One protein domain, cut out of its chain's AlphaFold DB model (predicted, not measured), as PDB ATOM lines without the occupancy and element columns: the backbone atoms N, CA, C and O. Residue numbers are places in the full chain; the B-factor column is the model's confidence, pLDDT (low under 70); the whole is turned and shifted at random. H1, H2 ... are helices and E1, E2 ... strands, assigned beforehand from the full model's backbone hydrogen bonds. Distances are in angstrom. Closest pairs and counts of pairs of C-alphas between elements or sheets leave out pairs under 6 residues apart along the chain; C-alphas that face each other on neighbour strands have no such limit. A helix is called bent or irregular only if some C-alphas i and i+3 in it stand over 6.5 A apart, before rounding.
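This is residues 5 to 99 of the 101 residues of a protein of Parageobacillus thermoglucosidasius (UniProt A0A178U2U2). A small sheet of three strands has the far part of one long helix, H5, packed over one face, while H5's first part runs on past the sheet to a corner with the short helix H4. Away from this, H1, H2 and H3 form a loose string of short helices with few contacts, and the long link of residues 30 to 46 leads from them back to the sheet. The printed part has 95 residues, with five named helices and three named strands in the order H1 H2 H3 E1 E2 H4 H5 E3; the sheet runs E1 E2 E3 and is mixed. The class is mixed, helices and strands, and the whole is loose, with a radius of gyration of the C-alphas of 16.2 A and spans of 46 by 32 by 26 A.

In the sheet, E1 is residues 47 to 52, 15.7 A long, beginning at C-alpha 47 at (17.487, 27.187, 54.837). E2 is residues 55 to 60, 16.5 A long, and E3 is residues 95 to 98, ending at C-alpha 98 at (9.674, 20.255, 53.551). H5 is residues 73 to 91, 29.4 A long, and H4 is residues 66 to 71. H1 is residues 5 to 13, 12.6 A long, from C-alpha 5 at (41.195, 33.641, 36.478). H2 is residues 15 to 21, and H3 is residues 24 to 29. H2 and H5 are irregular: C-alphas 17 and 20 are 7.1 A apart, and so are C-alphas 87 and 90.

E1 and E2 are a hairpin, antiparallel at 154 degrees, with N 50 and O 57 within hydrogen-bond range at 2.8 A. E2 and E3 are parallel at 23 degrees, with N 58 and O 95 at 3.1 A. H5 is on the sheet at a height over the sheet of 6.8 A, over E2 and along the strands, at 24 degrees to E2 on the local plane; the C-alphas of Ala 60 and Ser 84 are the closest of E2 and H5, 6.2 A apart. H5 on one face of the sheet gives two layers, a helix layer and a sheet layer. E2, H4, H5 and E3 form a strand-helix-strand unit, two parallel neighbour strands with helices between, and its crossover is right-handed. H4 and H5 touch only at the corner, H5 with residues 75 to 77 alone; the closest C-alphas, of Val 69 and Ala 76, are 5.3 A apart. H1 and H2 are close but not clearly touching, the closest C-alphas, of Gln 12 and Thr 18, being 7.2 A apart. H2 and H3 meet only through their link. H1, H2 and H3 are each apart from H5. In H1, H3 and H4 every O i to N i+4 pair is within hydrogen-bond range; in H5 it is 12 of 15, and in H2 1 of 3, beside 2 of 4 O i to N i+3 pairs.

The C-alphas of Ser 6 and Gly 53 are the two farthest apart, 49.3 A. The printed part has no cut, and the link from H3 to E1, 17 residues, is long. Residues 5 to 15, 28 to 35 and 70 to 75 stand free. The mean pLDDT of the printed part is 76.1, and residues 33 to 45 and 87 to 99 are under 70.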
ATOM      1  N   HIS A   5      41.912  32.368  36.459       92.56
ATOM      2  CA  HIS A   5      41.195  33.641  36.478       92.56
ATOM      3  C   HIS A   5      40.158  33.794  35.358       92.56
ATOM      4  O   HIS A   5      39.183  34.523  35.546       92.56
ATOM      5  N   SER A   6      40.362  33.169  34.191       92.56
ATOM      6  CA  SER A   6      39.354  33.194  33.123       92.56
ATOM      7  C   SER A   6      38.198  32.251  33.439       92.56
ATOM      8  O   SER A   6      37.054  32.640  33.246       92.56
ATOM      9  N   LEU A   7      38.483  31.072  34.006       93.00
ATOM     10  CA  LEU A   7      37.445  30.124  34.420       93.00
ATOM     11  C   LEU A   7      36.576  30.684  35.555       93.00
ATOM     12  O   LEU A   7      35.358  30.553  35.522       93.00
ATOM     13  N   ILE A   8      37.189  31.347  36.545       94.06
ATOM     14  CA  ILE A   8      36.445  31.991  37.638       94.06
ATOM     15  C   ILE A   8      35.465  33.030  37.084       94.06
ATOM     16  O   ILE A   8      34.307  33.042  37.488       94.06
ATOM     17  N   ARG A   9      35.912  33.874  36.144       91.88
ATOM     18  CA  ARG A   9      35.040  34.872  35.508       91.88
ATOM     19  C   ARG A   9      33.892  34.219  34.747       91.88
ATOM     20  O   ARG A   9      32.747  34.607  34.928       91.88
ATOM     21  N   GLU A  10      34.191  33.187  33.967       93.56
ATOM     22  CA  GLU A  10      33.176  32.448  33.215       93.56
ATOM     23  C   GLU A  10      32.112  31.827  34.134       93.56
ATOM     24  O   GLU A  10      30.919  31.942  33.865       93.56
ATOM     25  N   LEU A  11      32.522  31.245  35.265       91.12
ATOM     26  CA  LEU A  11      31.590  30.716  36.264       91.12
ATOM     27  C   LEU A  11      30.761  31.821  36.926       91.12
ATOM     28  O   LEU A  11      29.554  31.664  37.092       91.12
ATOM     29  N   GLN A  12      31.371  32.950  37.287       89.62
ATOM     30  CA  GLN A  12      30.655  34.069  37.910       89.62
ATOM     31  C   GLN A  12      29.568  34.662  37.006       89.62
ATOM     32  O   GLN A  12      28.552  35.140  37.519       89.62
ATOM     33  N   ASP A  13      29.762  34.597  35.689       90.31
ATOM     34  CA  ASP A  13      28.807  35.084  34.692       90.31
ATOM     35  C   ASP A  13      27.830  33.999  34.210       90.31
ATOM     36  O   ASP A  13      26.794  34.311  33.614       90.31
ATOM     37  N   TYR A  14      28.097  32.725  34.514       90.75
ATOM     38  CA  TYR A  14      27.257  31.610  34.099       90.75
ATOM     39  C   TYR A  14      25.824  31.742  34.629       90.75
ATOM     40  O   TYR A  14      25.576  31.983  35.815       90.75
ATOM     41  N   ILE A  15      24.848  31.514  33.747       86.31
ATOM     42  CA  ILE A  15      23.422  31.685  34.052       86.31
ATOM     43  C   ILE A  15      22.942  30.798  35.207       86.31
ATOM     44  O   ILE A  15      22.092  31.217  35.992       86.31
ATOM     45  N   GLY A  16      23.519  29.604  35.376       83.38
ATOM     46  CA  GLY A  16      23.191  28.721  36.500       83.38
ATOM     47  C   GLY A  16      23.509  29.333  37.869       83.38
ATOM     48  O   GLY A  16      22.806  29.035  38.837       83.38
ATOM     49  N   ILE A  17      24.504  30.226  37.928       85.12
ATOM     50  CA  ILE A  17      24.945  30.941  39.134       85.12
ATOM     51  C   ILE A  17      24.218  32.288  39.256       85.12
ATOM     52  O   ILE A  17      23.729  32.646  40.328       85.12
ATOM     53  N   THR A  18      24.072  33.031  38.158       87.38
ATOM     54  CA  THR A  18      23.493  34.384  38.191       87.38
ATOM     55  C   THR A  18      21.964  34.423  38.198       87.38
ATOM     56  O   THR A  18      21.402  35.456  38.563       87.38
ATOM     57  N   ARG A  19      21.264  33.321  37.882       83.12
ATOM     58  CA  ARG A  19      19.785  33.257  37.808       83.12
ATOM     59  C   ARG A  19      19.056  33.766  39.056       83.12
ATOM     60  O   ARG A  19      18.018  34.413  38.934       83.12
ATOM     61  N   LYS A  20      19.610  33.543  40.256       80.62
ATOM     62  CA  LYS A  20      19.018  34.011  41.523       80.62
ATOM     63  C   LYS A  20      19.182  35.534  41.730       80.62
ATOM     64  O   LYS A  20      18.602  36.090  42.649       80.62
ATOM     65  N   LYS A  21      19.884  36.277  40.863       83.44
ATOM     66  CA  LYS A  21      19.900  37.756  40.929       83.44
ATOM     67  C   LYS A  21      18.523  38.359  40.628       83.44
ATOM     68  O   LYS A  21      18.181  39.396  41.189       83.44
ATOM     69  N   ALA A  22      17.712  37.697  39.798       83.50
ATOM     70  CA  ALA A  22      16.389  38.191  39.418       83.50
ATOM     71  C   ALA A  22      15.423  38.314  40.613       83.50
ATOM     72  O   ALA A  22      14.610  39.236  40.640       83.50
ATOM     73  N   ILE A  23      15.553  37.456  41.637       81.25
ATOM     74  CA  ILE A  23      14.699  37.521  42.835       81.25
ATOM     75  C   ILE A  23      14.991  38.744  43.712       81.25
ATOM     76  O   ILE A  23      14.130  39.126  44.497       81.25
ATOM     77  N   GLN A  24      16.141  39.413  43.544       80.81
ATOM     78  CA  GLN A  24      16.495  40.602  44.330       80.81
ATOM     79  C   GLN A  24      15.548  41.783  44.088       80.81
ATOM     80  O   GLN A  24      15.333  42.592  44.986       80.81
ATOM     81  N   SER A  25      14.994  41.921  42.879       82.50
ATOM     82  CA  SER A  25      14.104  43.043  42.565       82.50
ATOM     83  C   SER A  25      12.738  42.915  43.256       82.50
ATOM     84  O   SER A  25      12.365  43.871  43.940       82.50
ATOM     85  N   PRO A  26      12.028  41.770  43.177       80.69
ATOM     86  CA  PRO A  26      10.857  41.510  44.015       80.69
ATOM     87  C   PRO A  26      11.166  41.648  45.508       80.69
ATOM     88  O   PRO A  26      10.387  42.249  46.239       80.69
ATOM     89  N   LEU A  27      12.339  41.182  45.947       76.94
ATOM     90  CA  LEU A  27      12.808  41.310  47.329       76.94
ATOM     91  C   LEU A  27      12.744  42.738  47.863       76.94
ATOM     92  O   LEU A  27      12.210  42.992  48.938       76.94
ATOM     93  N   LYS A  28      13.274  43.683  47.080       79.06
ATOM     94  CA  LYS A  28      13.301  45.104  47.434       79.06
ATOM     95  C   LYS A  28      11.899  45.695  47.526       79.06
ATOM     96  O   LYS A  28      11.676  46.575  48.347       79.06
ATOM     97  N   ALA A  29      10.944  45.208  46.733       82.94
ATOM     98  CA  ALA A  29       9.555  45.657  46.829       82.94
ATOM     99  C   ALA A  29       8.917  45.263  48.174       82.94
ATOM    100  O   ALA A  29       8.116  46.018  48.723       82.94
ATOM    101  N   PHE A  30       9.324  44.123  48.738       75.94
ATOM    102  CA  PHE A  30       8.855  43.646  50.038       75.94
ATOM    103  C   PHE A  30       9.696  44.132  51.220       75.94
ATOM    104  O   PHE A  30       9.352  43.810  52.349       75.94
ATOM    105  N   GLN A  31      10.734  44.951  51.010       73.06
ATOM    106  CA  GLN A  31      11.680  45.362  52.062       73.06
ATOM    107  C   GLN A  31      11.017  45.992  53.303       73.06
ATOM    108  O   GLN A  31      11.531  45.865  54.405       73.06
ATOM    109  N   ASN A  32       9.860  46.644  53.134       70.00
ATOM    110  CA  ASN A  32       9.123  47.302  54.222       70.00
ATOM    111  C   ASN A  32       8.175  46.353  54.980       70.00
ATOM    112  O   ASN A  32       7.657  46.714  56.032       70.00
ATOM    113  N   ILE A  33       7.912  45.172  54.418       67.94
ATOM    114  CA  ILE A  33       7.044  44.122  54.975       67.94
ATOM    115  C   ILE A  33       7.891  42.951  55.492       67.94
ATOM    116  O   ILE A  33       7.504  42.252  56.423       67.94
ATOM    117  N   TRP A  34       9.086  42.786  54.925       61.44
ATOM    118  CA  TRP A  34      10.185  41.965  55.415       61.44
ATOM    119  C   TRP A  34      10.871  42.610  56.621       61.44
ATOM    120  O   TRP A  34      12.067  42.885  56.624       61.44
ATOM    121  N   ASN A  35      10.099  42.821  57.684       58.03
ATOM    122  CA  ASN A  35      10.645  42.877  59.029       58.03
ATOM    123  C   ASN A  35      10.360  41.526  59.680       58.03
ATOM    124  O   ASN A  35       9.352  41.347  60.358       58.03
ATOM    125  N   PHE A  36      11.220  40.550  59.411       55.91
ATOM    126  CA  PHE A  36      11.048  39.192  59.908       55.91
ATOM    127  C   PHE A  36      11.226  39.049  61.431       55.91
ATOM    128  O   PHE A  36      11.262  37.926  61.929       55.91
ATOM    129  N   GLY A  37      11.354  40.142  62.192       60.78
ATOM    130  CA  GLY A  37      11.617  40.066  63.623       60.78
ATOM    131  C   GLY A  37      12.783  39.112  63.911       60.78
ATOM    132  O   GLY A  37      13.917  39.384  63.540       60.78
ATOM    133  N   SER A  38      12.478  37.982  64.545       51.16
ATOM    134  CA  SER A  38      13.394  36.949  65.027       51.16
ATOM    135  C   SER A  38      13.866  35.902  63.996       51.16
ATOM    136  O   SER A  38      14.321  34.842  64.414       51.16
ATOM    137  N   THR A  39      13.799  36.114  62.676       53.84
ATOM    138  CA  THR A  39      14.556  35.230  61.755       53.84
ATOM    139  C   THR A  39      16.050  35.477  61.938       53.84
ATOM    140  O   THR A  39      16.522  36.600  61.758       53.84
ATOM    141  N   LEU A  40      16.786  34.433  62.307       54.56
ATOM    142  CA  LEU A  40      18.209  34.524  62.640       54.56
ATOM    143  C   LEU A  40      19.124  34.671  61.414       54.56
ATOM    144  O   LEU A  40      20.236  35.166  61.583       54.56
ATOM    145  N   ASP A  41      18.666  34.293  60.214       56.28
ATOM    146  CA  ASP A  41      19.540  34.185  59.041       56.28
ATOM    147  C   ASP A  41      19.320  35.273  57.974       56.28
ATOM    148  O   ASP A  41      18.174  35.569  57.609       56.28
ATOM    149  N   PRO A  42      20.394  35.886  57.436       58.91
ATOM    150  CA  PRO A  42      20.310  36.798  56.306       58.91
ATOM    151  C   PRO A  42      19.925  36.095  54.996       58.91
ATOM    152  O   PRO A  42      20.083  34.894  54.801       58.91
ATOM    153  N   ILE A  43      19.484  36.904  54.028       64.38
ATOM    154  CA  ILE A  43      19.272  36.488  52.635       64.38
ATOM    155  C   ILE A  43      20.520  35.760  52.113       64.38
ATOM    156  O   ILE A  43      21.581  36.373  51.996       64.38
ATOM    157  N   GLY A  44      20.358  34.501  51.706       62.03
ATOM    158  CA  GLY A  44      21.424  33.712  51.085       62.03
ATOM    159  C   GLY A  44      21.840  32.468  51.858       62.03
ATOM    160  O   GLY A  44      22.706  31.761  51.351       62.03
ATOM    161  N   ASP A  45      21.233  32.199  53.015       69.62
ATOM    162  CA  ASP A  45      21.374  30.903  53.677       69.62
ATOM    163  C   ASP A  45      20.624  29.788  52.926       69.62
ATOM    164  O   ASP A  45      19.685  30.036  52.155       69.62
ATOM    165  N   ASP A  46      21.072  28.554  53.133       72.31
ATOM    166  CA  ASP A  46      20.544  27.370  52.463       72.31
ATOM    167  C   ASP A  46      19.157  26.967  53.011       72.31
ATOM    168  O   ASP A  46      18.374  26.328  52.302       72.31
ATOM    169  N   ALA A  47      18.804  27.384  54.234       75.12
ATOM    170  CA  ALA A  47      17.487  27.187  54.837       75.12
ATOM    171  C   ALA A  47      16.950  28.481  55.472       75.12
ATOM    172  O   ALA A  47      17.689  29.385  55.834       75.12
ATOM    173  N   ALA A  48      15.631  28.578  55.625       77.31
ATOM    174  CA  ALA A  48      14.998  29.647  56.385       77.31
ATOM    175  C   ALA A  48      14.641  29.156  57.793       77.31
ATOM    176  O   ALA A  48      13.978  28.128  57.954       77.31
ATOM    177  N   ILE A  49      15.035  29.924  58.810       76.06
ATOM    178  CA  ILE A  49      14.727  29.652  60.218       76.06
ATOM    179  C   ILE A  49      13.559  30.534  60.657       76.06
ATOM    180  O   ILE A  49      13.690  31.756  60.719       76.06
ATOM    181  N   LEU A  50      12.427  29.924  60.998       76.00
ATOM    182  CA  LEU A  50      11.243  30.603  61.520       76.00
ATOM    183  C   LEU A  50      11.105  30.347  63.023       76.00
ATOM    184  O   LEU A  50      11.119  29.204  63.469       76.00
ATOM    185  N   VAL A  51      10.927  31.402  63.814       74.62
ATOM    186  CA  VAL A  51      10.734  31.280  65.268       74.62
ATOM    187  C   VAL A  51       9.265  31.050  65.584       74.62
ATOM    188  O   VAL A  51       8.410  31.825  65.152       74.62
ATOM    189  N   THR A  52       8.970  30.012  66.365       75.12
ATOM    190  CA  THR A  52       7.617  29.663  66.810       75.12
ATOM    191  C   THR A  52       7.583  29.485  68.330       75.12
ATOM    192  O   THR A  52       7.794  28.407  68.879       75.12
ATOM    193  N   GLY A  53       7.339  30.584  69.051       80.12
ATOM    194  CA  GLY A  53       7.389  30.587  70.516       80.12
ATOM    195  C   GLY A  53       8.804  30.309  71.028       80.12
ATOM    196  O   GLY A  53       9.709  31.099  70.772       80.12
ATOM    197  N   ASN A  54       8.987  29.191  71.739       79.69
ATOM    198  CA  ASN A  54      10.292  28.745  72.249       79.69
ATOM    199  C   ASN A  54      10.996  27.740  71.318       79.69
ATOM    200  O   ASN A  54      12.059  27.229  71.667       79.69
ATOM    201  N   GLU A  55      10.404  27.436  70.164       76.31
ATOM    202  CA  GLU A  55      10.920  26.475  69.193       76.31
ATOM    203  C   GLU A  55      11.283  27.168  67.874       76.31
ATOM    204  O   GLU A  55      10.910  28.316  67.610       76.31
ATOM    205  N   TYR A  56      12.005  26.437  67.027       75.12
ATOM    206  CA  TYR A  56      12.379  26.869  65.687       75.12
ATOM    207  C   TYR A  56      11.841  25.880  64.659       75.12
ATOM    208  O   TYR A  56      11.924  24.663  64.835       75.12
ATOM    209  N   LEU A  57      11.315  26.425  63.570       77.62
ATOM    210  CA  LEU A  57      10.920  25.689  62.385       77.62
ATOM    211  C   LEU A  57      11.938  25.961  61.279       77.62
ATOM    212  O   LEU A  57      12.175  27.113  60.913       77.62
ATOM    213  N   LEU A  58      12.508  24.893  60.728       77.31
ATOM    214  CA  LEU A  58      13.443  24.968  59.610       77.31
ATOM    215  C   LEU A  58      12.705  24.680  58.302       77.31
ATOM    216  O   LEU A  58      12.059  23.637  58.147       77.31
ATOM    217  N   LEU A  59      12.818  25.606  57.353       75.25
ATOM    218  CA  LEU A  59      12.290  25.476  56.001       75.25
ATOM    219  C   LEU A  59      13.443  25.427  55.003       75.25
ATOM    220  O   LEU A  59      14.065  26.443  54.709       75.25
ATOM    221  N   ALA A  60      13.693  24.250  54.442       76.81
ATOM    222  CA  ALA A  60      14.603  24.080  53.317       76.81
ATOM    223  C   ALA A  60      13.790  23.974  52.022       76.81
ATOM    224  O   ALA A  60      12.858  23.169  51.933       76.81
ATOM    225  N   CYS A  61      14.143  24.780  51.024       75.56
ATOM    226  CA  CYS A  61      13.563  24.718  49.689       75.56
ATOM    227  C   CYS A  61      14.661  25.030  48.673       75.56
ATOM    228  O   CYS A  61      15.310  26.071  48.774       75.56
ATOM    229  N   ASP A  62      14.862  24.150  47.695       76.94
ATOM    230  CA  ASP A  62      15.820  24.385  46.617       76.94
ATOM    231  C   ASP A  62      15.173  24.202  45.244       76.94
ATOM    232  O   ASP A  62      14.244  23.417  45.069       76.94
ATOM    233  N   ALA A  63      15.683  24.950  44.269       78.19
ATOM    234  CA  ALA A  63      15.156  25.007  42.917       78.19
ATOM    235  C   ALA A  63      16.029  24.194  41.955       78.19
ATOM    236  O   ALA A  63      17.177  24.556  41.646       78.19
ATOM    237  N   ILE A  64      15.443  23.145  41.383       83.75
ATOM    238  CA  ILE A  64      16.119  22.290  40.407       83.75
ATOM    239  C   ILE A  64      16.299  23.013  39.076       83.75
ATOM    240  O   ILE A  64      15.475  23.815  38.640       83.75
ATOM    241  N   TYR A  65      17.439  22.773  38.427       85.56
ATOM    242  CA  TYR A  65      17.746  23.383  37.141       85.56
ATOM    243  C   TYR A  65      16.837  22.805  36.043       85.56
ATOM    244  O   TYR A  65      16.951  21.615  35.750       85.56
ATOM    245  N   PRO A  66      15.974  23.605  35.383       86.56
ATOM    246  CA  PRO A  66      14.978  23.066  34.450       86.56
ATOM    247  C   PRO A  66      15.586  22.299  33.272       86.56
ATOM    248  O   PRO A  66      15.014  21.322  32.805       86.56
ATOM    249  N   GLN A  67      16.774  22.702  32.812       88.12
ATOM    250  CA  GLN A  67      17.461  21.991  31.732       88.12
ATOM    251  C   GLN A  67      17.956  20.612  32.184       88.12
ATOM    252  O   GLN A  67      17.958  19.690  31.381       88.12
ATOM    253  N   LEU A  68      18.320  20.442  33.462       88.00
ATOM    254  CA  LEU A  68      18.666  19.124  34.000       88.00
ATOM    255  C   LEU A  68      17.436  18.214  34.018       88.00
ATOM    256  O   LEU A  68      17.536  17.063  33.612       88.00
ATOM    257  N   VAL A  69      16.273  18.746  34.408       91.38
ATOM    258  CA  VAL A  69      14.998  18.008  34.357       91.38
ATOM    259  C   VAL A  69      14.661  17.587  32.926       91.38
ATOM    260  O   VAL A  69      14.207  16.468  32.709       91.38
ATOM    261  N   ALA A  70      14.895  18.468  31.950       93.62
ATOM    262  CA  ALA A  70      14.587  18.203  30.547       93.62
ATOM    263  C   ALA A  70      15.474  17.115  29.919       93.62
ATOM    264  O   ALA A  70      15.017  16.426  29.011       93.62
ATOM    265  N   VAL A  71      16.725  16.975  30.374       96.12
ATOM    266  CA  VAL A  71      17.688  16.008  29.816       96.12
ATOM    267  C   VAL A  71      17.698  14.700  30.611       96.12
ATOM    268  O   VAL A  71      17.636  13.635  30.011       96.12
ATOM    269  N   GLU A  72      17.730  14.765  31.946       95.62
ATOM    270  CA  GLU A  72      17.862  13.607  32.846       95.62
ATOM    271  C   GLU A  72      16.896  13.718  34.045       95.62
ATOM    272  O   GLU A  72      17.306  14.028  35.169       95.62
ATOM    273  N   PRO A  73      15.590  13.464  33.850       92.25
ATOM    274  CA  PRO A  73      14.568  13.718  34.868       92.25
ATOM    275  C   PRO A  73      14.724  12.852  36.122       92.25
ATOM    276  O   PRO A  73      14.501  13.332  37.234       92.25
ATOM    277  N   PHE A  74      15.138  11.589  35.974       93.19
ATOM    278  CA  PHE A  74      15.379  10.714  37.125       93.19
ATOM    279  C   PHE A  74      16.524  11.248  37.988       93.19
ATOM    280  O   PHE A  74      16.415  11.306  39.213       93.19
ATOM    281  N   TRP A  75      17.602  11.695  37.342       91.38
ATOM    282  CA  TRP A  75      18.743  12.249  38.051       91.38
ATOM    283  C   TRP A  75      18.413  13.585  38.709       91.38
ATOM    284  O   TRP A  75      18.765  13.809  39.865       91.38
ATOM    285  N   ALA A  76      17.634  14.425  38.030       90.94
ATOM    286  CA  ALA A  76      17.114  15.661  38.598       90.94
ATOM    287  C   ALA A  76      16.278  15.414  39.871       90.94
ATOM    288  O   ALA A  76      16.471  16.108  40.870       90.94
ATOM    289  N   GLY A  77      15.402  14.402  39.859       89.50
ATOM    290  CA  GLY A  77      14.603  14.017  41.027       89.50
ATOM    291  C   GLY A  77      15.435  13.414  42.162       89.50
ATOM    292  O   GLY A  77      15.190  13.689  43.333       89.50
ATOM    293  N   TYR A  78      16.468  12.634  41.846       90.00
ATOM    294  CA  TYR A  78      17.394  12.146  42.866       90.00
ATOM    295  C   TYR A  78      18.160  13.300  43.534       90.00
ATOM    296  O   TYR A  78      18.223  13.382  44.765       90.00
ATOM    297  N   CYS A  79      18.687  14.236  42.738       88.00
ATOM    298  CA  CYS A  79      19.379  15.417  43.249       88.00
ATOM    299  C   CYS A  79      18.471  16.297  44.119       88.00
ATOM    300  O   CYS A  79      18.941  16.822  45.128       88.00
ATOM    301  N   SER A  80      17.182  16.429  43.787       85.81
ATOM    302  CA  SER A  80      16.253  17.254  44.572       85.81
ATOM    303  C   SER A  80      16.041  16.729  45.986       85.81
ATOM    304  O   SER A  80      16.001  17.509  46.940       85.81
ATOM    305  N   VAL A  81      15.964  15.407  46.142       85.88
ATOM    306  CA  VAL A  81      15.859  14.771  47.458       85.88
ATOM    307  C   VAL A  81      17.161  14.940  48.237       85.88
ATOM    308  O   VAL A  81      17.123  15.337  49.404       85.88
ATOM    309  N   LEU A  82      18.305  14.679  47.598       84.56
ATOM    310  CA  LEU A  82      19.609  14.770  48.255       84.56
ATOM    311  C   LEU A  82      19.908  16.167  48.795       84.56
ATOM    312  O   LEU A  82      20.276  16.300  49.963       84.56
ATOM    313  N   VAL A  83      19.747  17.200  47.965       79.12
ATOM    314  CA  VAL A  83      20.067  18.576  48.369       79.12
ATOM    315  C   VAL A  83      19.159  19.015  49.515       79.12
ATOM    316  O   VAL A  83      19.652  19.522  50.518       79.12
ATOM    317  N   SER A  84      17.864  18.701  49.438       78.06
ATOM    318  CA  SER A  84      16.904  19.035  50.499       78.06
ATOM    319  C   SER A  84      17.266  18.422  51.858       78.06
ATOM    320  O   SER A  84      17.031  19.032  52.897       78.06
ATOM    321  N   VAL A  85      17.826  17.206  51.883       77.31
ATOM    322  CA  VAL A  85      18.283  16.570  53.132       77.31
ATOM    323  C   VAL A  85      19.572  17.223  53.631       77.31
ATOM    324  O   VAL A  85      19.659  17.568  54.810       77.31
ATOM    325  N   ASN A  86      20.546  17.416  52.739       75.06
ATOM    326  CA  ASN A  86      21.868  17.929  53.093       75.06
ATOM    327  C   ASN A  86      21.815  19.353  53.663       75.06
ATOM    328  O   ASN A  86      22.516  19.651  54.623       75.06
ATOM    329  N   VAL A  87      20.938  20.197  53.118       65.88
ATOM    330  CA  VAL A  87      20.724  21.581  53.567       65.88
ATOM    331  C   VAL A  87      20.262  21.661  55.027       65.88
ATOM    332  O   VAL A  87      20.665  22.556  55.760       65.88
ATOM    333  N   SER A  88      19.445  20.709  55.485       63.69
ATOM    334  CA  SER A  88      18.927  20.706  56.864       63.69
ATOM    335  C   SER A  88      19.890  20.117  57.901       63.69
ATOM    336  O   SER A  88      19.738  20.359  59.096       63.69
ATOM    337  N   MET A  89      20.882  19.338  57.460       56.22
ATOM    338  CA  MET A  89      21.771  18.573  58.340       56.22
ATOM    339  C   MET A  89      22.618  19.415  59.320       56.22
ATOM    340  O   MET A  89      22.841  18.934  60.432       56.22
ATOM    341  N   PRO A  90      23.078  20.642  58.991       60.47
ATOM    342  CA  PRO A  90      23.871  21.448  59.921       60.47
ATOM    343  C   PRO A  90      23.116  21.879  61.190       60.47
ATOM    344  O   PRO A  90      23.759  22.204  62.185       60.47
ATOM    345  N   TRP A  91      21.776  21.889  61.171       57.03
ATOM    346  CA  TRP A  91      20.962  22.665  62.116       57.03
ATOM    347  C   TRP A  91      20.285  21.872  63.257       57.03
ATOM    348  O   TRP A  91      19.551  22.459  64.048       57.03
ATOM    349  N   GLY A  92      20.571  20.576  63.432       53.56
ATOM    350  CA  GLY A  92      20.061  19.787  64.575       53.56
ATOM    351  C   GLY A  92      18.531  19.590  64.594       53.56
ATOM    352  O   GLY A  92      17.857  19.917  63.625       53.56
ATOM    353  N   GLU A  93      17.985  19.002  65.671       51.28
ATOM    354  CA  GLU A  93      16.592  18.505  65.836       51.28
ATOM    355  C   GLU A  93      15.470  19.582  65.810       51.28
ATOM    356  O   GLU A  93      14.576  19.594  66.655       51.28
ATOM    357  N   GLY A  94      15.478  20.506  64.849       52.06
ATOM    358  CA  GLY A  94      14.350  21.399  64.574       52.06
ATOM    359  C   GLY A  94      13.215  20.669  63.847       52.06
ATOM    360  O   GLY A  94      13.456  19.788  63.017       52.06
ATOM    361  N   GLN A  95      11.958  21.036  64.122       46.09
ATOM    362  CA  GLN A  95      10.836  20.547  63.316       46.09
ATOM    363  C   GLN A  95      10.999  21.064  61.879       46.09
ATOM    364  O   GLN A  95      11.256  22.246  61.648       46.09
ATOM    365  N   LEU A  96      10.898  20.157  60.909       50.28
ATOM    366  CA  LEU A  96      11.210  20.429  59.510       50.28
ATOM    367  C   LEU A  96       9.928  20.406  58.677       50.28
ATOM    368  O   LEU A  96       9.267  19.369  58.571       50.28
ATOM    369  N   LEU A  97       9.612  21.523  58.027       46.94
ATOM    370  CA  LEU A  97       8.577  21.579  56.994       46.94
ATOM    371  C   LEU A  97       9.275  21.548  55.628       46.94
ATOM    372  O   LEU A  97      10.035  22.446  55.274       46.94
ATOM    373  N   ARG A  98       9.058  20.467  54.870       47.38
ATOM    374  CA  ARG A  98       9.674  20.255  53.551       47.38
ATOM    375  C   ARG A  98       8.733  20.750  52.454       47.38
ATOM    376  O   ARG A  98       7.681  20.146  52.248       47.38
ATOM    377  N   LEU A  99       9.132  21.787  51.719       39.25
ATOM    378  CA  LEU A  99       8.543  22.116  50.419       39.25
ATOM    379  C   LEU A  99       9.566  21.823  49.319       39.25
ATOM    380  O   LEU A  99      10.593  22.491  49.218       39.25
TER     381      LEU A  99